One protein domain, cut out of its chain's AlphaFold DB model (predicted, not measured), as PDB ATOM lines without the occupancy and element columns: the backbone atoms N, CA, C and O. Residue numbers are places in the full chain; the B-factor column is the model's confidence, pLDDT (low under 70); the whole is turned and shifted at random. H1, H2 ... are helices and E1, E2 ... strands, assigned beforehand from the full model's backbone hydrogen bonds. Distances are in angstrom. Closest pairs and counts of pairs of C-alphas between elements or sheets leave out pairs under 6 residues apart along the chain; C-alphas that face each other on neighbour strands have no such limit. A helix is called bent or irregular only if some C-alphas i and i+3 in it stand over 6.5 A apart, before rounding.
ATOM      1  N   GLU A 431      20.518  19.638  21.056       81.06
ATOM      2  CA  GLU A 431      21.109  20.025  19.760       81.06
ATOM      3  C   GLU A 431      20.529  19.272  18.556       81.06
ATOM      4  O   GLU A 431      20.353  19.865  17.489       81.06
ATOM      5  N   ASP A 432      20.183  17.999  18.741       88.56
ATOM      6  CA  ASP A 432      19.547  17.134  17.746       88.56
ATOM      7  C   ASP A 432      18.091  17.533  17.462       88.56
ATOM      8  O   ASP A 432      17.604  17.342  16.349       88.56
ATOM      9  N   GLN A 433      17.398  18.124  18.440       87.75
ATOM     10  CA  GLN A 433      15.984  18.502  18.338       87.75
ATOM     11  C   GLN A 433      15.765  19.908  17.759       87.75
ATOM     12  O   GLN A 433      14.740  20.162  17.118       87.75
ATOM     13  N   ARG A 434      16.741  20.813  17.911       83.56
ATOM     14  CA  ARG A 434      16.713  22.194  17.383       83.56
ATOM     15  C   ARG A 434      16.271  22.333  15.916       83.56
ATOM     16  O   ARG A 434      15.429  23.192  15.646       83.56
ATOM     17  N   PRO A 435      16.783  21.556  14.936       84.00
ATOM     18  CA  PRO A 435      16.386  21.723  13.534       84.00
ATOM     19  C   PRO A 435      14.923  21.336  13.266       84.00
ATOM     20  O   PRO A 435      14.366  21.732  12.242       84.00
ATOM     21  N   PHE A 436      14.285  20.589  14.172       89.06
ATOM     22  CA  PHE A 436      12.898  20.155  14.021       89.06
ATOM     23  C   PHE A 436      11.876  21.186  14.516       89.06
ATOM     24  O   PHE A 436      10.681  21.004  14.272       89.06
ATOM     25  N   ILE A 437      12.307  22.262  15.184       89.38
ATOM     26  CA  ILE A 437      11.413  23.330  15.647       89.38
ATOM     27  C   ILE A 437      10.843  24.066  14.424       89.38
ATOM     28  O   ILE A 437      11.575  24.655  13.625       89.38
ATOM     29  N   LEU A 438       9.517  24.037  14.263       88.19
ATOM     30  CA  LEU A 438       8.854  24.630  13.101       88.19
ATOM     31  C   LEU A 438       8.848  26.163  13.168       88.19
ATOM     32  O   LEU A 438       8.462  26.769  14.168       88.19
ATOM     33  N   SER A 439       9.197  26.797  12.049       86.12
ATOM     34  CA  SER A 439       8.919  28.213  11.786       86.12
ATOM     35  C   SER A 439       7.540  28.395  11.144       86.12
ATOM     36  O   SER A 439       6.974  27.447  10.596       86.12
ATOM     37  N   ILE A 440       6.997  29.623  11.157       86.06
ATOM     38  CA  ILE A 440       5.696  29.914  10.515       86.06
ATOM     39  C   ILE A 440       5.686  29.526   9.025       86.06
ATOM     40  O   ILE A 440       4.717  28.890   8.607       86.06
ATOM     41  N   PRO A 441       6.712  29.857   8.210       84.62
ATOM     42  CA  PRO A 441       6.731  29.443   6.808       84.62
ATOM     43  C   PRO A 441       6.723  27.919   6.655       84.62
ATOM     44  O   PRO A 441       6.008  27.389   5.807       84.62
ATOM     45  N   ASN A 442       7.451  27.212   7.522       86.44
ATOM     46  CA  ASN A 442       7.546  25.754   7.479       86.44
ATOM     47  C   ASN A 442       6.265  25.068   7.972       86.44
ATOM     48  O   ASN A 442       5.970  23.956   7.536       86.44
ATOM     49  N   MET A 443       5.460  25.729   8.812       88.00
ATOM     50  CA  MET A 443       4.167  25.212   9.279       88.00
ATOM     51  C   MET A 443       3.212  24.915   8.116       88.00
ATOM     52  O   MET A 443       2.484  23.924   8.171       88.00
ATOM     53  N   LYS A 444       3.249  25.723   7.046       91.25
ATOM     54  CA  LYS A 444       2.443  25.492   5.836       91.25
ATOM     55  C   LYS A 444       2.729  24.125   5.208       91.25
ATOM     56  O   LYS A 444       1.808  23.465   4.742       91.25
ATOM     57  N   TYR A 445       3.994  23.716   5.197       91.50
ATOM     58  CA  TYR A 445       4.431  22.476   4.557       91.50
ATOM     59  C   TYR A 445       4.345  21.274   5.501       91.50
ATOM     60  O   TYR A 445       3.962  20.188   5.080       91.50
ATOM     61  N   ALA A 446       4.672  21.463   6.781       89.69
ATOM     62  CA  ALA A 446       4.695  20.375   7.755       89.69
ATOM     63  C   ALA A 446       3.302  19.988   8.266       89.69
ATOM     64  O   ALA A 446       3.062  18.825   8.580       89.69
ATOM     65  N   THR A 447       2.392  20.958   8.369       91.12
ATOM     66  CA  THR A 447       1.029  20.750   8.872       91.12
ATOM     67  C   THR A 447       0.023  21.502   8.006       91.12
ATOM     68  O   THR A 447      -0.545  22.503   8.456       91.12
ATOM     69  N   PRO A 448      -0.217  21.032   6.765       92.69
ATOM     70  CA  PRO A 448      -1.131  21.692   5.839       92.69
ATOM     71  C   PRO A 448      -2.536  21.801   6.431       92.69
ATOM     72  O   PRO A 448      -3.115  22.871   6.383       92.69
ATOM     73  N   CYS A 449      -3.032  20.780   7.138       91.56
ATOM     74  CA  CYS A 449      -4.357  20.831   7.766       91.56
ATOM     75  C   CYS A 449      -4.495  21.955   8.809       91.56
ATOM     76  O   CYS A 449      -5.529  22.615   8.874       91.56
ATOM     77  N   LEU A 450      -3.453  22.198   9.618       88.56
ATOM     78  CA  LEU A 450      -3.436  23.303  10.585       88.56
ATOM     79  C   LEU A 450      -3.388  24.654   9.871       88.56
ATOM     80  O   LEU A 450      -4.081  25.591  10.265       88.56
ATOM     81  N   TRP A 451      -2.579  24.745   8.817       91.81
ATOM     82  CA  TRP A 451      -2.478  25.942   7.995       91.81
ATOM     83  C   TRP A 451      -3.798  26.256   7.288       91.81
ATOM     84  O   TRP A 451      -4.272  27.389   7.344       91.81
ATOM     85  N   ASP A 452      -4.431  25.250   6.696       89.94
ATOM     86  CA  ASP A 452      -5.721  25.358   6.034       89.94
ATOM     87  C   ASP A 452      -6.783  25.791   7.044       89.94
ATOM     88  O   ASP A 452      -7.475  26.773   6.799       89.94
ATOM     89  N   CYS A 453      -6.814  25.194   8.241       87.44
ATOM     90  CA  CYS A 453      -7.685  25.633   9.335       87.44
ATOM     91  C   CYS A 453      -7.465  27.118   9.696       87.44
ATOM     92  O   CYS A 453      -8.421  27.898   9.710       87.44
ATOM     93  N   LEU A 454      -6.210  27.556   9.870       86.25
ATOM     94  CA  LEU A 454      -5.861  28.966  10.121       86.25
ATOM     95  C   LEU A 454      -6.294  29.898   8.980       86.25
ATOM     96  O   LEU A 454      -6.729  31.029   9.223       86.25
ATOM     97  N   THR A 455      -6.150  29.461   7.728       87.56
ATOM     98  CA  THR A 455      -6.533  30.264   6.558       87.56
ATOM     99  C   THR A 455      -8.044  30.335   6.364       87.56
ATOM    100  O   THR A 455      -8.547  31.422   6.072       87.56
ATOM    101  N   CYS A 456      -8.759  29.233   6.606       85.12
ATOM    102  CA  CYS A 456     -10.216  29.156   6.606       85.12
ATOM    103  C   CYS A 456     -10.800  30.096   7.657       85.12
ATOM    104  O   CYS A 456     -11.662  30.916   7.337       85.12
ATOM    105  N   VAL A 457     -10.267  30.053   8.883       82.69
ATOM    106  CA  VAL A 457     -10.698  30.948   9.963       82.69
ATOM    107  C   VAL A 457     -10.435  32.404   9.585       82.69
ATOM    108  O   VAL A 457     -11.318  33.234   9.748       82.69
ATOM    109  N   ARG A 458      -9.295  32.737   8.964       81.12
ATOM    110  CA  ARG A 458      -8.950  34.132   8.633       81.12
ATOM    111  C   ARG A 458      -9.918  34.856   7.691       81.12
ATOM    112  O   ARG A 458      -9.889  36.088   7.702       81.12
ATOM    113  N   GLY A 459     -10.702  34.166   6.851       74.31
ATOM    114  CA  GLY A 459     -11.748  34.766   5.990       74.31
ATOM    115  C   GLY A 459     -11.326  36.014   5.188       74.31
ATOM    116  O   GLY A 459     -12.138  36.888   4.875       74.31
ATOM    117  N   ARG A 460     -10.025  36.152   4.890       73.12
ATOM    118  CA  ARG A 460      -9.393  37.444   4.552       73.12
ATOM    119  C   ARG A 460      -9.807  37.988   3.182       73.12
ATOM    120  O   ARG A 460      -9.681  39.184   2.925       73.12
ATOM    121  N   GLN A 461     -10.262  37.114   2.284       72.06
ATOM    122  CA  GLN A 461     -10.667  37.499   0.932       72.06
ATOM    123  C   GLN A 461     -12.030  38.204   0.914       72.06
ATOM    124  O   GLN A 461     -12.187  39.192   0.201       72.06
ATOM    125  N   GLN A 462     -12.990  37.766   1.733       71.88
ATOM    126  CA  GLN A 462     -14.332  38.357   1.753       71.88
ATOM    127  C   GLN A 462     -14.348  39.741   2.423       71.88
ATOM    128  O   GLN A 462     -14.999  40.663   1.934       71.88
ATOM    129  N   THR A 463     -13.555  39.930   3.479       71.88
ATOM    130  CA  THR A 463     -13.484  41.198   4.229       71.88
ATOM    131  C   THR A 463     -12.916  42.361   3.412       71.88
ATOM    132  O   THR A 463     -13.370  43.494   3.576       71.88
ATOM    133  N   ARG A 464     -11.994  42.109   2.469       80.44
ATOM    134  CA  ARG A 464     -11.461  43.162   1.579       80.44
ATOM    135  C   ARG A 464     -12.523  43.789   0.676       80.44
ATOM    136  O   ARG A 464     -12.427  44.978   0.392       80.44
ATOM    137  N   ARG A 465     -13.523  43.019   0.236       81.69
ATOM    138  CA  ARG A 465     -14.575  43.509  -0.670       81.69
ATOM    139  C   ARG A 465     -15.574  44.422   0.044       81.69
ATOM    140  O   ARG A 465     -16.050  45.383  -0.542       81.69
ATOM    141  N   ILE A 466     -15.847  44.143   1.319       76.88
ATOM    142  CA  ILE A 466     -16.764  44.936   2.155       76.88
ATOM    143  C   ILE A 466     -16.108  46.256   2.597       76.88
ATOM    144  O   ILE A 466     -16.789  47.264   2.784       76.88
ATOM    145  N   TRP A 467     -14.772  46.277   2.692       80.75
ATOM    146  CA  TRP A 467     -13.978  47.429   3.135       80.75
ATOM    147  C   TRP A 467     -14.219  48.714   2.324       80.75
ATOM    148  O   TRP A 467     -14.043  49.807   2.855       80.75
ATOM    149  N   SER A 468     -14.641  48.611   1.059       84.25
ATOM    150  CA  SER A 468     -14.791  49.767   0.170       84.25
ATOM    151  C   SER A 468     -16.160  50.456   0.212       84.25
ATOM    152  O   SER A 468     -16.281  51.529  -0.369       84.25
ATOM    153  N   GLN A 469     -17.195  49.878   0.838       88.00
ATOM    154  CA  GLN A 469     -18.578  50.360   0.650       88.00
ATOM    155  C   GLN A 469     -19.127  51.250   1.778       88.00
ATOM    156  O   GLN A 469     -19.802  52.230   1.476       88.00
ATOM    157  N   ASN A 470     -18.872  50.961   3.062       90.56
ATOM    158  CA  ASN A 470     -19.408  51.780   4.162       90.56
ATOM    159  C   ASN A 470     -18.591  51.635   5.461       90.56
ATOM    160  O   ASN A 470     -18.480  50.539   6.008       90.56
ATOM    161  N   ARG A 471     -18.053  52.747   5.988       90.75
ATOM    162  CA  ARG A 471     -17.185  52.756   7.183       90.75
ATOM    163  C   ARG A 471     -17.916  52.383   8.479       90.75
ATOM    164  O   ARG A 471     -17.320  51.723   9.325       90.75
ATOM    165  N   CYS A 472     -19.187  52.761   8.640       91.12
ATOM    166  CA  CYS A 472     -19.943  52.472   9.867       91.12
ATOM    167  C   CYS A 472     -20.339  50.994   9.948       91.12
ATOM    168  O   CYS A 472     -20.117  50.344  10.968       91.12
ATOM    169  N   VAL A 473     -20.849  50.441   8.842       88.94
ATOM    170  CA  VAL A 473     -21.136  49.000   8.726       88.94
ATOM    171  C   VAL A 473     -19.853  48.198   8.911       88.94
ATOM    172  O   VAL A 473     -19.855  47.183   9.600       88.94
ATOM    173  N   LEU A 474     -18.738  48.689   8.363       87.94
ATOM    174  CA  LEU A 474     -17.434  48.078   8.559       87.94
ATOM    175  C   LEU A 474     -17.021  48.052  10.035       87.94
ATOM    176  O   LEU A 474     -16.551  47.016  10.481       87.94
ATOM    177  N   ALA A 475     -17.200  49.131  10.801       91.00
ATOM    178  CA  ALA A 475     -16.831  49.148  12.219       91.00
ATOM    179  C   ALA A 475     -17.605  48.089  13.029       91.00
ATOM    180  O   ALA A 475     -16.999  47.306  13.761       91.00
ATOM    181  N   VAL A 476     -18.927  48.004  12.838       92.81
ATOM    182  CA  VAL A 476     -19.775  46.999  13.507       92.81
ATOM    183  C   VAL A 476     -19.417  45.584  13.053       92.81
ATOM    184  O   VAL A 476     -19.258  44.685  13.880       92.81
ATOM    185  N   LEU A 477     -19.228  45.383  11.746       90.25
ATOM    186  CA  LEU A 477     -18.852  44.085  11.196       90.25
ATOM    187  C   LEU A 477     -17.460  43.656  11.664       90.25
ATOM    188  O   LEU A 477     -17.265  42.480  11.935       90.25
ATOM    189  N   VAL A 478     -16.504  44.579  11.801       89.88
ATOM    190  CA  VAL A 478     -15.163  44.298  12.338       89.88
ATOM    191  C   VAL A 478     -15.251  43.859  13.795       89.88
ATOM    192  O   VAL A 478     -14.584  42.893  14.154       89.88
ATOM    193  N   MET A 479     -16.100  44.489  14.613       91.00
ATOM    194  CA  MET A 479     -16.325  44.058  15.996       91.00
ATOM    195  C   MET A 479     -16.925  42.648  16.051       91.00
ATOM    196  O   MET A 479     -16.345  41.766  16.687       91.00
ATOM    197  N   LEU A 480     -18.016  42.395  15.319       91.88
ATOM    198  CA  LEU A 480     -18.653  41.074  15.259       91.88
ATOM    199  C   LEU A 480     -17.699  40.002  14.706       91.88
ATOM    200  O   LEU A 480     -17.602  38.901  15.244       91.88
ATOM    201  N   TRP A 481     -16.948  40.341  13.658       90.94
ATOM    202  CA  TRP A 481     -15.942  39.472  13.061       90.94
ATOM    203  C   TRP A 481     -14.820  39.172  14.048       90.94
ATOM    204  O   TRP A 481     -14.447  38.015  14.200       90.94
ATOM    205  N   SER A 482     -14.302  40.174  14.760       89.50
ATOM    206  CA  SER A 482     -13.256  39.978  15.769       89.50
ATOM    207  C   SER A 482     -13.719  39.077  16.917       89.50
ATOM    208  O   SER A 482     -12.949  38.230  17.371       89.50
ATOM    209  N   LEU A 483     -14.990  39.185  17.324       91.44
ATOM    210  CA  LEU A 483     -15.603  38.297  18.307       91.44
ATOM    211  C   LEU A 483     -15.689  36.863  17.771       91.44
ATOM    212  O   LEU A 483     -15.264  35.930  18.446       91.44
ATOM    213  N   PHE A 484     -16.157  36.683  16.534       92.81
ATOM    214  CA  PHE A 484     -16.199  35.368  15.893       92.81
ATOM    215  C   PHE A 484     -14.799  34.749  15.757       92.81
ATOM    216  O   PHE A 484     -14.607  33.589  16.111       92.81
ATOM    217  N   GLN A 485     -13.800  35.526  15.322       91.69
ATOM    218  CA  GLN A 485     -12.398  35.094  15.254       91.69
ATOM    219  C   GLN A 485     -11.865  34.692  16.629       91.69
ATOM    220  O   GLN A 485     -11.165  33.691  16.748       91.69
ATOM    221  N   THR A 486     -12.216  35.453  17.666       91.75
ATOM    222  CA  THR A 486     -11.839  35.175  19.054       91.75
ATOM    223  C   THR A 486     -12.416  33.839  19.512       91.75
ATOM    224  O   THR A 486     -11.674  32.988  20.001       91.75
ATOM    225  N   VAL A 487     -13.712  33.609  19.299       93.38
ATOM    226  CA  VAL A 487     -14.375  32.348  19.668       93.38
ATOM    227  C   VAL A 487     -13.820  31.177  18.856       93.38
ATOM    228  O   VAL A 487     -13.462  30.154  19.435       93.38
ATOM    229  N   ALA A 488     -13.672  31.327  17.538       93.94
ATOM    230  CA  ALA A 488     -13.085  30.303  16.675       93.94
ATOM    231  C   ALA A 488     -11.645  29.961  17.095       93.94
ATOM    232  O   ALA A 488     -11.255  28.791  17.106       93.94
ATOM    233  N   PHE A 489     -10.863  30.966  17.499       94.50
ATOM    234  CA  PHE A 489      -9.525  30.761  18.034       94.50
ATOM    235  C   PHE A 489      -9.545  29.928  19.323       94.50
ATOM    236  O   PHE A 489      -8.818  28.938  19.421       94.50
ATOM    237  N   MET A 490     -10.399  30.293  20.285       93.62
ATOM    238  CA  MET A 490     -10.474  29.615  21.583       93.62
ATOM    239  C   MET A 490     -11.039  28.192  21.490       93.62
ATOM    240  O   MET A 490     -10.513  27.284  22.130       93.62
ATOM    241  N   VAL A 491     -12.103  27.995  20.708       94.12
ATOM    242  CA  VAL A 491     -12.881  26.744  20.678       94.12
ATOM    243  C   VAL A 491     -12.341  25.742  19.661       94.12
ATOM    244  O   VAL A 491     -12.442  24.540  19.887       94.12
ATOM    245  N   VAL A 492     -11.770  26.207  18.547       94.19
ATOM    246  CA  VAL A 492     -11.353  25.327  17.443       94.19
ATOM    247  C   VAL A 492      -9.840  25.337  17.282       94.19
ATOM    248  O   VAL A 492      -9.201  24.292  17.401       94.19
ATOM    249  N   MET A 493      -9.240  26.509  17.049       93.75
ATOM    250  CA  MET A 493      -7.824  26.581  16.669       93.75
ATOM    251  C   MET A 493      -6.881  26.118  17.776       93.75
ATOM    252  O   MET A 493      -5.964  25.336  17.518       93.75
ATOM    253  N   TYR A 494      -7.078  26.616  18.996       96.06
ATOM    254  CA  TYR A 494      -6.215  26.288  20.121       96.06
ATOM    255  C   TYR A 494      -6.254  24.799  20.499       96.06
ATOM    256  O   TYR A 494      -5.183  24.191  20.521       96.06
ATOM    257  N   PRO A 495      -7.421  24.164  20.741       96.31
ATOM    258  CA  PRO A 495      -7.456  22.742  21.083       96.31
ATOM    259  C   PRO A 495      -6.956  21.853  19.942       96.31
ATOM    260  O   PRO A 495      -6.267  20.870  20.204       96.31
ATOM    261  N   PHE A 496      -7.218  22.217  18.682       95.38
ATOM    262  CA  PHE A 496      -6.652  21.500  17.541       95.38
ATOM    263  C   PHE A 496      -5.117  21.592  17.516       95.38
ATOM    264  O   PHE A 496      -4.435  20.580  17.375       95.38
ATOM    265  N   SER A 497      -4.556  22.784  17.739       94.88
ATOM    266  CA  SER A 497      -3.100  22.979  17.824       94.88
ATOM    267  C   SER A 497      -2.490  22.223  19.008       94.88
ATOM    268  O   SER A 497      -1.431  21.613  18.867       94.88
ATOM    269  N   LEU A 498      -3.184  22.201  20.151       95.94
ATOM    270  CA  LEU A 498      -2.787  21.439  21.333       95.94
ATOM    271  C   LEU A 498      -2.755  19.933  21.032       95.94
ATOM    272  O   LEU A 498      -1.785  19.272  21.393       95.94
ATOM    273  N   LEU A 499      -3.751  19.400  20.319       96.12
ATOM    274  CA  LEU A 499      -3.782  17.995  19.896       96.12
ATOM    275  C   LEU A 499      -2.597  17.657  18.982       96.12
ATOM    276  O   LEU A 499      -1.925  16.644  19.191       96.12
ATOM    277  N   VAL A 500      -2.277  18.529  18.020       95.50
ATOM    278  CA  VAL A 500      -1.091  18.357  17.161       95.50
ATOM    279  C   VAL A 500       0.205  18.455  17.977       95.50
ATOM    280  O   VAL A 500       1.143  17.696  17.730       95.50
ATOM    281  N   CYS A 501       0.260  19.324  18.988       95.69
ATOM    282  CA  CYS A 501       1.401  19.413  19.898       95.69
ATOM    283  C   CYS A 501       1.578  18.156  20.752       95.69
ATOM    284  O   CYS A 501       2.711  17.760  20.998       95.69
ATOM    285  N   VAL A 502       0.499  17.498  21.183       96.19
ATOM    286  CA  VAL A 502       0.606  16.219  21.908       96.19
ATOM    287  C   VAL A 502       1.241  15.142  21.019       96.19
ATOM    288  O   VAL A 502       2.018  14.328  21.510       96.19
ATOM    289  N   TYR A 503       0.969  15.162  19.710       96.31
ATOM    290  CA  TYR A 503       1.580  14.234  18.754       96.31
ATOM    291  C   TYR A 503       3.039  14.586  18.410       96.31
ATOM    292  O   TYR A 503       3.874  13.695  18.264       96.31
ATOM    293  N   ALA A 504       3.362  15.876  18.282       95.94
ATOM    294  CA  ALA A 504       4.688  16.356  17.889       95.94
ATOM    295  C   ALA A 504       5.147  17.559  18.744       95.94
ATOM    296  O   ALA A 504       5.218  18.686  18.236       95.94
ATOM    297  N   PRO A 505       5.496  17.338  20.028       95.62
ATOM    298  CA  PRO A 505       5.704  18.418  20.995       95.62
ATOM    299  C   PRO A 505       6.889  19.311  20.642       95.62
ATOM    300  O   PRO A 505       6.771  20.529  20.696       95.62
ATOM    301  N   VAL A 506       8.006  18.731  20.191       94.62
ATOM    302  CA  VAL A 506       9.206  19.484  19.786       94.62
ATOM    303  C   VAL A 506       8.903  20.394  18.595       94.62
ATOM    304  O   VAL A 506       9.171  21.595  18.645       94.62
ATOM    305  N   LYS A 507       8.280  19.831  17.550       93.81
ATOM    306  CA  LYS A 507       7.983  20.542  16.301       93.81
ATOM    307  C   LYS A 507       7.056  21.732  16.537       93.81
ATOM    308  O   LYS A 507       7.292  22.801  15.984       93.81
ATOM    309  N   MET A 508       6.032  21.552  17.375       94.81
ATOM    310  CA  MET A 508       5.018  22.571  17.668       94.81
ATOM    311  C   MET A 508       5.317  23.445  18.887       94.81
ATOM    312  O   MET A 508       4.592  24.413  19.104       94.81
ATOM    313  N   SER A 509       6.367  23.148  19.656       94.50
ATOM    314  CA  SER A 509       6.679  23.789  20.941       94.50
ATOM    315  C   SER A 509       6.547  25.312  20.902       94.50
ATOM    316  O   SER A 509       5.773  25.905  21.650       94.50
ATOM    317  N   ARG A 510       7.214  25.957  19.943       91.81
ATOM    318  CA  ARG A 510       7.201  27.413  19.798       91.81
ATOM    319  C   ARG A 510       5.837  27.977  19.412       91.81
ATOM    320  O   ARG A 510       5.419  29.018  19.919       91.81
ATOM    321  N   ILE A 511       5.172  27.318  18.469       93.56
ATOM    322  CA  ILE A 511       3.855  27.730  17.982       93.56
ATOM    323  C   ILE A 511       2.857  27.627  19.133       93.56
ATOM    324  O   ILE A 511       2.059  28.536  19.323       93.56
ATOM    325  N   MET A 512       2.970  26.595  19.970       96.06
ATOM    326  CA  MET A 512       2.165  26.472  21.178       96.06
ATOM    327  C   MET A 512       2.454  27.561  22.196       96.06
ATOM    328  O   MET A 512       1.501  28.136  22.699       96.06
ATOM    329  N   VAL A 513       3.712  27.926  22.452       95.44
ATOM    330  CA  VAL A 513       4.004  29.067  23.340       95.44
ATOM    331  C   VAL A 513       3.338  30.347  22.822       95.44
ATOM    332  O   VAL A 513       2.675  31.061  23.578       95.44
ATOM    333  N   PHE A 514       3.429  30.604  21.516       95.25
ATOM    334  CA  PHE A 514       2.750  31.732  20.875       95.25
ATOM    335  C   PHE A 514       1.221  31.661  21.038       95.25
ATOM    336  O   PHE A 514       0.612  32.611  21.522       95.25
ATOM    337  N   LEU A 515       0.591  30.532  20.711       95.31
ATOM    338  CA  LEU A 515      -0.864  30.370  20.803       95.31
ATOM    339  C   LEU A 515      -1.373  30.401  22.255       95.31
ATOM    340  O   LEU A 515      -2.378  31.054  22.528       95.31
ATOM    341  N   SER A 516      -0.682  29.748  23.192       96.69
ATOM    342  CA  SER A 516      -1.023  29.740  24.620       96.69
ATOM    343  C   SER A 516      -0.873  31.124  25.239       96.69
ATOM    344  O   SER A 516      -1.717  31.515  26.042       96.69
ATOM    345  N   SER A 517       0.144  31.898  24.843       96.75
ATOM    346  CA  SER A 517       0.308  33.279  25.320       96.75
ATOM    347  C   SER A 517      -0.795  34.209  24.796       96.75
ATOM    348  O   SER A 517      -1.360  34.970  25.579       96.75
ATOM    349  N   ILE A 518      -1.205  34.078  23.527       96.12
ATOM    350  CA  ILE A 518      -2.374  34.797  22.988       96.12
ATOM    351  C   ILE A 518      -3.647  34.402  23.736       96.12
ATOM    352  O   ILE A 518      -4.416  35.273  24.138       96.12
ATOM    353  N   LEU A 519      -3.860  33.103  23.966       96.44
ATOM    354  CA  LEU A 519      -5.025  32.616  24.697       96.44
ATOM    355  C   LEU A 519      -5.067  33.169  26.130       96.44
ATOM    356  O   LEU A 519      -6.117  33.629  26.573       96.44
ATOM    357  N   CYS A 520      -3.929  33.187  26.832       96.88
ATOM    358  CA  CYS A 520      -3.816  33.786  28.164       96.88
ATOM    359  C   CYS A 520      -4.120  35.289  28.142       96.88
ATOM    360  O   CYS A 520      -4.869  35.765  28.993       96.88
ATOM    361  N   ALA A 521      -3.600  36.029  27.157       96.75
ATOM    362  CA  ALA A 521      -3.886  37.455  27.004       96.75
ATOM    363  C   ALA A 521      -5.382  37.709  26.758       96.75
ATOM    364  O   ALA A 521      -5.976  38.574  27.398       96.75
ATOM    365  N   MET A 522      -6.013  36.927  25.880       95.06
ATOM    366  CA  MET A 522      -7.439  37.056  25.576       95.06
ATOM    367  C   MET A 522      -8.308  36.765  26.798       95.06
ATOM    368  O   MET A 522      -9.188  37.561  27.114       95.06
ATOM    369  N   TRP A 523      -8.041  35.679  27.529       95.62
ATOM    370  CA  TRP A 523      -8.779  35.376  28.758       95.62
ATOM    371  C   TRP A 523      -8.526  36.395  29.869       95.62
ATOM    372  O   TRP A 523      -9.461  36.715  30.596       95.62
ATOM    373  N   ALA A 524      -7.319  36.964  29.972       95.56
ATOM    374  CA  ALA A 524      -7.039  38.079  30.878       95.56
ATOM    375  C   ALA A 524      -7.882  39.316  30.537       95.56
ATOM    376  O   ALA A 524      -8.453  39.927  31.436       95.56
ATOM    377  N   VAL A 525      -8.033  39.651  29.250       94.56
ATOM    378  CA  VAL A 525      -8.916  40.744  28.814       94.56
ATOM    379  C   VAL A 525     -10.376  40.430  29.128       94.56
ATOM    380  O   VAL A 525     -11.044  41.271  29.720       94.56
ATOM    381  N   VAL A 526     -10.869  39.230  28.794       93.06
ATOM    382  CA  VAL A 526     -12.254  38.832  29.114       93.06
ATOM    383  C   VAL A 526     -12.492  38.910  30.619       93.06
ATOM    384  O   VAL A 526     -13.497  39.469  31.039       93.06
ATOM    385  N   PHE A 527     -11.550  38.431  31.430       91.69
ATOM    386  CA  PHE A 527     -11.628  38.499  32.884       91.69
ATOM    387  C   PHE A 527     -11.661  39.937  33.406       91.69
ATOM    388  O   PHE A 527     -12.505  40.253  34.240       91.69
ATOM    389  N   VAL A 528     -10.792  40.824  32.906       93.62
ATOM    390  CA  VAL A 528     -10.781  42.243  33.301       93.62
ATOM    391  C   VAL A 528     -12.083  42.928  32.894       93.62
ATOM    392  O   VAL A 528     -12.663  43.643  33.704       93.62
ATOM    393  N   VAL A 529     -12.571  42.697  31.674       92.44
ATOM    394  CA  VAL A 529     -13.831  43.269  31.172       92.44
ATOM    395  C   VAL A 529     -15.019  42.762  31.986       92.44
ATOM    396  O   VAL A 529     -15.837  43.564  32.421       92.44
ATOM    397  N   PHE A 530     -15.092  41.456  32.248       90.62
ATOM    398  CA  PHE A 530     -16.151  40.843  33.048       90.62
ATOM    399  C   PHE A 530     -16.139  41.391  34.486       90.62
ATOM    400  O   PHE A 530     -17.117  41.985  34.927       90.62
ATOM    401  N   THR A 531     -14.976  41.352  35.146       88.94
ATOM    402  CA  THR A 531     -14.796  41.840  36.525       88.94
ATOM    403  C   THR A 531     -15.033  43.350  36.666       88.94
ATOM    404  O   THR A 531     -15.437  43.803  37.731       88.94
ATOM    405  N   SER A 532     -14.758  44.154  35.629       89.62
ATOM    406  CA  SER A 532     -14.906  45.620  35.695       89.62
ATOM    407  C   SER A 532     -16.270  46.140  35.239       89.62
ATOM    408  O   SER A 532     -16.724  47.145  35.783       89.62
ATOM    409  N   LEU A 533     -16.906  45.507  34.246       88.75
ATOM    410  CA  LEU A 533     -18.149  46.003  33.641       88.75
ATOM    411  C   LEU A 533     -19.396  45.258  34.103       88.75
ATOM    412  O   LEU A 533     -20.460  45.867  34.174       88.75
ATOM    413  N   LEU A 534     -19.290  43.951  34.339       80.50
ATOM    414  CA  LEU A 534     -20.456  43.093  34.548       80.50
ATOM    415  C   LEU A 534     -20.677  42.751  36.019       80.50
ATOM    416  O   LEU A 534     -21.800  42.420  36.385       80.50
ATOM    417  N   ASP A 535     -19.653  42.902  36.861       65.38
ATOM    418  CA  ASP A 535     -19.712  42.378  38.215       65.38
ATOM    419  C   ASP A 535     -19.544  43.392  39.335       65.38
ATOM    420  O   ASP A 535     -18.448  43.742  39.772       65.38
ATOM    421  N   THR A 536     -20.680  43.699  39.955       64.00
ATOM    422  CA  THR A 536     -20.761  43.879  41.405       64.00
ATOM    423  C   THR A 536     -20.771  42.501  42.075       64.00
ATOM    424  O   THR A 536     -21.776  42.088  42.649       64.00
ATOM    425  N   HIS A 537     -19.692  41.727  41.942       61.59
ATOM    426  CA  HIS A 537     -19.642  40.398  42.548       61.59
ATOM    427  C   HIS A 537     -19.720  40.494  44.076       61.59
ATOM    428  O   HIS A 537     -18.935  41.205  44.713       61.59
ATOM    429  N   ALA A 538     -20.642  39.726  44.655       62.81
ATOM    430  CA  ALA A 538     -20.620  39.398  46.065       62.81
ATOM    431  C   ALA A 538     -19.791  38.120  46.271       62.81
ATOM    432  O   ALA A 538     -19.939  37.145  45.534       62.81
ATOM    433  N   TYR A 539     -18.880  38.118  47.241       67.50
ATOM    434  CA  TYR A 539     -18.240  36.897  47.715       67.50
ATOM    435  C   TYR A 539     -19.110  36.291  48.814       67.50
ATOM    436  O   TYR A 539     -19.534  36.985  49.735       67.50
ATOM    437  N   ALA A 540     -19.375  34.990  48.719       60.22
ATOM    438  CA  ALA A 540     -20.050  34.267  49.781       60.22
ATOM    439  C   ALA A 540     -19.018  33.822  50.823       60.22
ATOM    440  O   ALA A 540     -18.092  33.072  50.503       60.22
ATOM    441  N   VAL A 541     -19.159  34.286  52.064       67.50
ATOM    442  CA  VAL A 541     -18.422  33.696  53.186       67.50
ATOM    443  C   VAL A 541     -19.246  32.522  53.694       67.50
ATOM    444  O   VAL A 541     -20.401  32.691  54.080       67.50
ATOM    445  N   LEU A 542     -18.644  31.333  53.660       70.69
ATOM    446  CA  LEU A 542     -19.200  30.113  54.229       70.69
ATOM    447  C   LEU A 542     -18.597  29.937  55.622       70.69
ATOM    448  O   LEU A 542     -17.391  29.718  55.744       70.69
ATOM    449  N   TRP A 543     -19.417  30.015  56.666       75.75
ATOM    450  CA  TRP A 543     -19.027  29.538  57.991       75.75
ATOM    451  C   TRP A 543     -19.912  28.355  58.380       75.75
ATOM    452  O   TRP A 543     -21.138  28.409  58.288       75.75
ATOM    453  N   GLY A 544     -19.265  27.255  58.769       76.75
ATOM    454  CA  GLY A 544     -19.944  26.095  59.328       76.75
ATOM    455  C   GLY A 544     -20.198  26.345  60.806       76.75
ATOM    456  O   GLY A 544     -19.249  26.391  61.589       76.75
ATOM    457  N   VAL A 545     -21.461  26.520  61.188       82.19
ATOM    458  CA  VAL A 545     -21.860  26.499  62.595       82.19
ATOM    459  C   VAL A 545     -22.238  25.065  62.926       82.19
ATOM    460  O   VAL A 545     -23.238  24.547  62.430       82.19
ATOM    461  N   SER A 546     -21.418  24.396  63.733       78.62
ATOM    462  CA  SER A 546     -21.788  23.105  64.315       78.62
ATOM    463  C   SER A 546     -22.968  23.345  65.250       78.62
ATOM    464  O   SER A 546     -22.822  24.060  66.244       78.62
ATOM    465  N   GLU A 547     -24.136  22.798  64.931       79.38
ATOM    466  CA  GLU A 547     -25.271  22.876  65.842       79.38
ATOM    467  C   GLU A 547     -24.946  22.064  67.107       79.38
ATOM    468  O   GLU A 547     -24.528  20.905  67.014       79.38
ATOM    469  N   CYS A 554     -24.489  23.333  60.118       75.88
ATOM    470  CA  CYS A 554     -25.231  24.293  59.311       75.88
ATOM    471  C   CYS A 554     -24.231  25.193  58.570       75.88
ATOM    472  O   CYS A 554     -23.387  25.839  59.192       75.88
ATOM    473  N   LEU A 555     -24.302  25.222  57.237       74.12
ATOM    474  CA  LEU A 555     -23.516  26.128  56.397       74.12
ATOM    475  C   LEU A 555     -24.322  27.408  56.181       74.12
ATOM    476  O   LEU A 555     -25.298  27.409  55.434       74.12
ATOM    477  N   CYS A 556     -23.929  28.500  56.832       75.31
ATOM    478  CA  CYS A 556     -24.506  29.807  56.529       75.31
ATOM    479  C   CYS A 556     -23.812  30.394  55.293       75.31
ATOM    480  O   CYS A 556     -22.581  30.441  55.240       75.31
ATOM    481  N   LEU A 557     -24.605  30.857  54.323       72.81
ATOM    482  CA  LEU A 557     -24.140  31.560  53.129       72.81
ATOM    483  C   LEU A 557     -24.494  33.047  53.267       72.81
ATOM    484  O   LEU A 557     -25.662  33.417  53.159       72.81
ATOM    485  N   CYS A 558     -23.504  33.904  53.517       77.69
ATOM    486  CA  CYS A 558     -23.697  35.355  53.477       77.69
ATOM    487  C   CYS A 558     -22.904  35.958  52.317       77.69
ATOM    488  O   CYS A 558     -21.684  35.799  52.245       77.69
ATOM    489  N   GLU A 559     -23.602  36.651  51.422       78.50
ATOM    490  CA  GLU A 559     -23.032  37.345  50.269       78.50
ATOM    491  C   GLU A 559     -22.607  38.768  50.655       78.50
ATOM    492  O   GLU A 559     -23.428  39.585  51.072       78.50
ATOM    493  N   PHE A 560     -21.321  39.084  50.508       80.94
ATOM    494  CA  PHE A 560     -20.769  40.414  50.769       80.94
ATOM    495  C   PHE A 560     -20.179  41.008  49.489       80.94
ATOM    496  O   PHE A 560     -19.433  40.315  48.800       80.94
ATOM    497  N   PRO A 561     -20.442  42.280  49.147       82.19
ATOM    498  CA  PRO A 561     -19.837  42.901  47.972       82.19
ATOM    499  C   PRO A 561     -18.313  42.976  48.123       82.19
ATOM    500  O   PRO A 561     -17.809  43.374  49.178       82.19
ATOM    501  N   LEU A 562     -17.563  42.635  47.068       82.12
ATOM    502  CA  LEU A 562     -16.112  42.840  47.070       82.12
ATOM    503  C   LEU A 562     -15.779  44.319  47.304       82.12
ATOM    504  O   LEU A 562     -16.317  45.220  46.657       82.12
ATOM    505  N   SER A 563     -14.834  44.575  48.209       86.44
ATOM    506  CA  SER A 563     -14.349  45.933  48.431       86.44
ATOM    507  C   SER A 563     -13.659  46.460  47.163       86.44
ATOM    508  O   SER A 563     -12.855  45.768  46.532       86.44
ATOM    509  N   ARG A 564     -13.942  47.721  46.797       88.12
ATOM    510  CA  ARG A 564     -13.297  48.421  45.666       88.12
ATOM    511  C   ARG A 564     -11.771  48.232  45.589       88.12
ATOM    512  O   ARG A 564     -11.290  47.983  44.484       88.12
ATOM    513  N   PRO A 565     -10.988  48.308  46.690       90.75
ATOM    514  CA  PRO A 565      -9.544  48.079  46.610       90.75
ATOM    515  C   PRO A 565      -9.173  46.654  46.180       90.75
ATOM    516  O   PRO A 565      -8.182  46.482  45.474       90.75
ATOM    517  N   VAL A 566      -9.949  45.631  46.556       87.88
ATOM    518  CA  VAL A 566      -9.693  44.248  46.118       87.88
ATOM    519  C   VAL A 566      -9.999  44.098  44.630       87.88
ATOM    520  O   VAL A 566      -9.173  43.549  43.903       87.88
ATOM    521  N   VAL A 567     -11.116  44.658  44.154       88.00
ATOM    522  CA  VAL A 567     -11.451  44.677  42.717       88.00
ATOM    523  C   VAL A 567     -10.346  45.366  41.915       88.00
ATOM    524  O   VAL A 567      -9.876  44.817  40.922       88.00
ATOM    525  N   LEU A 568      -9.856  46.521  42.379       90.69
ATOM    526  CA  LEU A 568      -8.755  47.237  41.730       90.69
ATOM    527  C   LEU A 568      -7.484  46.378  41.652       90.69
ATOM    528  O   LEU A 568      -6.869  46.300  40.591       90.69
ATOM    529  N   ARG A 569      -7.101  45.695  42.741       92.00
ATOM    530  CA  ARG A 569      -5.938  44.786  42.753       92.00
ATOM    531  C   ARG A 569      -6.099  43.643  41.751       92.00
ATOM    532  O   ARG A 569      -5.147  43.324  41.045       92.00
ATOM    533  N   ILE A 570      -7.295  43.059  41.659       89.56
ATOM    534  CA  ILE A 570      -7.610  41.991  40.700       89.56
ATOM    535  C   ILE A 570      -7.523  42.508  39.257       89.56
ATOM    536  O   ILE A 570      -6.920  41.851  38.409       89.56
ATOM    537  N   VAL A 571      -8.060  43.699  38.979       91.25
ATOM    538  CA  VAL A 571      -7.975  44.341  37.657       91.25
ATOM    539  C   VAL A 571      -6.520  44.628  37.280       91.25
ATOM    540  O   VAL A 571      -6.101  44.289  36.174       91.25
ATOM    541  N   VAL A 572      -5.727  45.188  38.198       94.81
ATOM    542  CA  VAL A 572      -4.292  45.444  37.983       94.81
ATOM    543  C   VAL A 572      -3.538  44.141  37.712       94.81
ATOM    544  O   VAL A 572      -2.726  44.092  36.789       94.81
ATOM    545  N   LEU A 573      -3.843  43.068  38.446       92.62
ATOM    546  CA  LEU A 573      -3.265  41.745  38.203       92.62
ATOM    547  C   LEU A 573      -3.649  41.205  36.815       92.62
ATOM    548  O   LEU A 573      -2.778  40.732  36.087       92.62
ATOM    549  N   GLY A 574      -4.912  41.340  36.405       92.69
ATOM    550  CA  GLY A 574      -5.371  40.955  35.067       92.69
ATOM    551  C   GLY A 574      -4.671  41.734  33.945       92.69
ATOM    552  O   GLY A 574      -4.232  41.138  32.959       92.69
ATOM    553  N   ILE A 575      -4.483  43.047  34.117       95.12
ATOM    554  CA  ILE A 575      -3.714  43.889  33.185       95.12
ATOM    555  C   ILE A 575      -2.248  43.438  33.135       95.12
ATOM    556  O   ILE A 575      -1.694  43.297  32.044       95.12
ATOM    557  N   GLY A 576      -1.635  43.155  34.288       95.75
ATOM    558  CA  GLY A 576      -0.263  42.653  34.375       95.75
ATOM    559  C   GLY A 576      -0.071  41.325  33.637       95.75
ATOM    560  O   GLY A 576       0.862  41.190  32.843       95.75
ATOM    561  N   VAL A 577      -0.991  40.371  33.821       94.00
ATOM    562  CA  VAL A 577      -0.981  39.080  33.108       94.00
ATOM    563  C   VAL A 577      -1.166  39.275  31.603       94.00
ATOM    564  O   VAL A 577      -0.456  38.646  30.814       94.00
ATOM    565  N   CYS A 578      -2.074  40.163  31.188       95.94
ATOM    566  CA  CYS A 578      -2.284  40.495  29.779       95.94
ATOM    567  C   CYS A 578      -1.010  41.079  29.151       95.94
ATOM    568  O   CYS A 578      -0.524  40.572  28.138       95.94
ATOM    569  N   TRP A 579      -0.411  42.080  29.798       96.25
ATOM    570  CA  TRP A 579       0.830  42.710  29.355       96.25
ATOM    571  C   TRP A 579       1.982  41.706  29.255       96.25
ATOM    572  O   TRP A 579       2.680  41.650  28.238       96.25
ATOM    573  N   HIS A 580       2.173  40.873  30.278       94.31
ATOM    574  CA  HIS A 580       3.204  39.838  30.274       94.31
ATOM    575  C   HIS A 580       2.991  38.831  29.132       94.31
ATOM    576  O   HIS A 580       3.922  38.529  28.385       94.31
ATOM    577  N   SER A 581       1.750  38.386  28.927       95.25
ATOM    578  CA  SER A 581       1.388  37.444  27.861       95.25
ATOM    579  C   SER A 581       1.607  38.028  26.459       95.25
ATOM    580  O   SER A 581       2.109  37.333  25.574       95.25
ATOM    581  N   ILE A 582       1.311  39.316  26.250       94.25
ATOM    582  CA  ILE A 582       1.606  40.022  24.991       94.25
ATOM    583  C   ILE A 582       3.120  40.105  24.759       94.25
ATOM    584  O   ILE A 582       3.585  39.835  23.652       94.25
ATOM    585  N   ASN A 583       3.912  40.412  25.788       92.12
ATOM    586  CA  ASN A 583       5.372  40.431  25.664       92.12
ATOM    587  C   ASN A 583       5.937  39.052  25.293       92.12
ATOM    588  O   ASN A 583       6.769  38.957  24.386       92.12
ATOM    589  N   LEU A 584       5.446  37.982  25.927       91.12
ATOM    590  CA  LEU A 584       5.789  36.606  25.553       91.12
ATOM    591  C   LEU A 584       5.382  36.297  24.107       91.12
ATOM    592  O   LEU A 584       6.177  35.732  23.357       91.12
ATOM    593  N   THR A 585       4.193  36.739  23.684       92.38
ATOM    594  CA  THR A 585       3.706  36.589  22.304       92.38
ATOM    595  C   THR A 585       4.658  37.255  21.311       92.38
ATOM    596  O   THR A 585       5.036  36.648  20.310       92.38
ATOM    597  N   LEU A 586       5.087  38.493  21.583       89.25
ATOM    598  CA  LEU A 586       5.999  39.243  20.716       89.25
ATOM    599  C   LEU A 586       7.387  38.592  20.646       89.25
ATOM    600  O   LEU A 586       7.963  38.497  19.559       89.25
ATOM    601  N   ARG A 587       7.910  38.083  21.769       86.25
ATOM    602  CA  ARG A 587       9.168  37.310  21.797       86.25
ATOM    603  C   ARG A 587       9.044  36.007  21.006       86.25
ATOM    604  O   ARG A 587       9.901  35.695  20.174       86.25
ATOM    605  N   ALA A 588       7.944  35.278  21.187       88.50
ATOM    606  CA  ALA A 588       7.653  34.074  20.420       88.50
ATOM    607  C   ALA A 588       7.520  34.388  18.917       88.50
ATOM    608  O   ALA A 588       8.090  33.661  18.105       88.50
ATOM    609  N   LEU A 589       6.882  35.501  18.542       87.19
ATOM    610  CA  LEU A 589       6.733  35.943  17.152       87.19
ATOM    611  C   LEU A 589       8.078  36.286  16.496       87.19
ATOM    612  O   LEU A 589       8.314  35.891  15.352       87.19
ATOM    613  N   LYS A 590       8.975  36.977  17.215       81.44
ATOM    614  CA  LYS A 590      10.272  37.421  16.674       81.44
ATOM    615  C   LYS A 590      11.078  36.278  16.065       81.44
ATOM    616  O   LYS A 590      11.513  36.387  14.925       81.44
ATOM    617  N   GLY A 591      11.220  35.151  16.753       74.12
ATOM    618  CA  GLY A 591      11.927  34.006  16.166       74.12
ATOM    619  C   GLY A 591      11.030  33.036  15.384       74.12
ATOM    620  O   GLY A 591      11.550  32.156  14.709       74.12
ATOM    621  N   LEU A 592       9.700  33.186  15.404       78.25
ATOM    622  CA  LEU A 592       8.828  32.461  14.469       78.25
ATOM    623  C   LEU A 592       9.042  32.944  13.022       78.25
ATOM    624  O   LEU A 592       8.788  32.189  12.079       78.25
ATOM    625  N   ARG A 593       9.541  34.181  12.853       78.38
ATOM    626  CA  ARG A 593       9.912  34.775  11.560       78.38
ATOM    627  C   ARG A 593      11.073  34.034  10.886       78.38
ATOM    628  O   ARG A 593      11.050  33.906   9.665       78.38
ATOM    629  N   ARG A 594      12.061  33.533  11.643       73.38
ATOM    630  CA  ARG A 594      13.231  32.806  11.107       73.38
ATOM    631  C   ARG A 594      13.677  31.670  12.034       73.38
ATOM    632  O   ARG A 594      14.134  31.915  13.147       73.38
ATOM    633  N   ALA A 595      13.599  30.432  11.534       67.38
ATOM    634  CA  ALA A 595      13.887  29.207  12.291       67.38
ATOM    635  C   ALA A 595      15.294  29.185  12.914       67.38
ATOM    636  O   ALA A 595      15.459  28.775  14.053       67.38
ATOM    637  N   GLN A 596      16.310  29.674  12.198       69.25
ATOM    638  CA  GLN A 596      17.696  29.636  12.686       69.25
ATOM    639  C   GLN A 596      17.909  30.497  13.940       69.25
ATOM    640  O   GLN A 596      18.722  30.167  14.798       69.25
ATOM    641  N   TRP A 597      17.110  31.552  14.087       64.75
ATOM    642  CA  TRP A 597      17.136  32.466  15.231       64.75
ATOM    643  C   TRP A 597      16.242  31.997  16.357       64.75
ATOM    644  O   TRP A 597      16.478  32.319  17.518       64.75
ATOM    645  N   ALA A 598      15.243  31.179  16.023       59.47
ATOM    646  CA  ALA A 598      14.480  30.475  17.027       59.47
ATOM    647  C   ALA A 598      15.349  29.697  17.987       59.47
ATOM    648  O   ALA A 598      15.086  29.703  19.180       59.47
ATOM    649  N   ASN A 599      16.411  29.123  17.443       58.94
ATOM    650  CA  ASN A 599      17.293  28.238  18.163       58.94
ATOM    651  C   ASN A 599      18.259  28.968  19.106       58.94
ATOM    652  O   ASN A 599      18.992  28.304  19.834       58.94
ATOM    653  N   MET A 600      18.274  30.307  19.093       59.75
ATOM    654  CA  MET A 600      19.138  31.128  19.950       59.75
ATOM    655  C   MET A 600      18.387  31.877  21.050       59.75
ATOM    656  O   MET A 600      19.022  32.426  21.942       59.75
ATOM    657  N   PHE A 601      17.054  31.914  21.011       64.44
ATOM    658  CA  PHE A 601      16.262  32.635  22.001       64.44
ATOM    659  C   PHE A 601      15.318  31.670  22.703       64.44
ATOM    660  O   PHE A 601      14.327  31.239  22.115       64.44
ATOM    661  N   SER A 602      15.604  31.398  23.976       70.00
ATOM    662  CA  SER A 602      14.577  30.913  24.893       70.00
ATOM    663  C   SER A 602      13.468  31.964  24.962       70.00
ATOM    664  O   SER A 602      13.701  33.171  24.819       70.00
ATOM    665  N   VAL A 603      12.226  31.521  25.149       72.88
ATOM    666  CA  VAL A 603      11.107  32.468  25.287       72.88
ATOM    667  C   VAL A 603      11.233  33.271  26.594       72.88
ATOM    668  O   VAL A 603      10.798  34.429  26.658       72.88
ATOM    669  N   LEU A 604      11.871  32.682  27.609       76.12
ATOM    670  CA  LEU A 604      12.159  33.311  28.896       76.12
ATOM    671  C   LEU A 604      13.456  34.120  28.863       76.12
ATOM    672  O   LEU A 604      13.472  35.264  29.319       76.12
ATOM    673  N   TYR A 605      14.509  33.548  28.281       71.62
ATOM    674  CA  TYR A 605      15.843  34.127  28.255       71.62
ATOM    675  C   TYR A 605      16.200  34.569  26.841       71.62
ATOM    676  O   TYR A 605      16.517  33.766  25.960       71.62
TER     677      TYR A 605
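What this domain is: This is residues 431 to 547 and 554 to 605 of the 782 residues of the protein "Hypothetical protein" of Symbiodinium sp. CCMP2456 (UniProt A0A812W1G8). Two arms meet at a corner, like a wide V. One is a long pair of helices, H5 and H6, side by side and running opposite ways, with a two-stranded ribbon, E1 and E2, continuing beyond their far end; the other is H4a with H2 and H3 loosely alongside it. H4b folds against the first part of H5 at the corner, and H1 and H7 lie near the last residues of H6, while residues 468 to 473 stick out at the tip of the second arm. The printed part has 169 residues with seven named helices and two named strands, in the order H1 H2 H3 H4 H5 E1 E2 H6 H7, and is mostly helix, with one antiparallel sheet, E1 - E2. The whole is loose, with a radius of gyration of the C-alphas of 21.4 A, and flat, spanning 67 by 53 by 27 A.

How they stand to each other: E1, residues 538 to 546, and E2, residues 554 to 561, are antiparallel neighbours at 158 degrees; N 539 and O 560 are 2.8 A apart and N 554 and O 545 2.9 A, both within hydrogen-bond range. H5, residues 505 to 534, touches H6, residues 564 to 592, at a shallow tilt of 26 degrees, opposite ways; their closest C-alphas, of Ala 521 and Cys 578, are 4.4 A apart. H5 is irregular, with C-alphas 507 and 510 7.7 A apart, and has a kink of 41 degrees near residue 512. H4, residues 471 to 503, was assigned as one helix by its hydrogen bonds but is bent, with C-alphas 491 and 494 6.7 A apart; its arms, H4a, residues 471 to 491, and H4b, residues 494 to 503, stand at a shallow tilt of 34 degrees, only just short of steep. H4b and H5 form a helical hairpin at 27 degrees, H5 touching with residues 507 to 519 alone; the closest C-alphas, of Cys 501 and Met 508, are 5.3 A apart. H2, residues 448 to 458, only just touches residues 485 to 488 of H4a, with 3 pairs of C-alphas within 8 A, the closest being Val 457 and Gln 485 at 6.9 A. H3, residues 460 to 466, is close to H4a but not clearly touching, the closest C-alphas, of Ile 466 and Leu 474, being 7.2 A apart. H1, residues 440 to 446, touches H2 only at the corner, closest at C-alphas 444 and 451, 5.4 A. H7, residues 595 to 598, and H6 only just touch, with 3 pairs within 8 A, and only at the corner, closest at C-alphas 591 and 598, 4.4 A. H4a and H6 are apart. Every O i to N i+4 pair is within hydrogen-bond range in H2, H4a and H4b, against 24 of 26 in H5, 24 of 25 in H6, 1 of 3 in H1 and 0 of 3 in H3, where O i to N i+3 gives 3 of 4 in H1 and 2 of 4 in H3; H7 is too short for an i+4 pair.

Where its parts are: From first to last C-alpha, E1 measures 24.5 A, E2 22.4 A, H6 41.4 A, H5 38.4 A and H4a 29.6 A. H1 begins at C-alpha 440, (5.696, 29.914, 10.515); E1 ends at C-alpha 546, (-21.788, 23.105, 64.315); H7 ends at C-alpha 598, (14.480, 30.475, 17.027).

The domain as a whole: The C-alphas farthest apart, of Ser 468 and Glu 547, are 71.7 A apart. Residues 548 to 553 are cut out in the link from E1 to E2, and C-alphas 547 and 554 are 6.7 A apart across the cut. The links that are printed whole are tight. The mean pLDDT of the printed part is 86.3, and residues 535 to 541 and 595 to 601 are under 70.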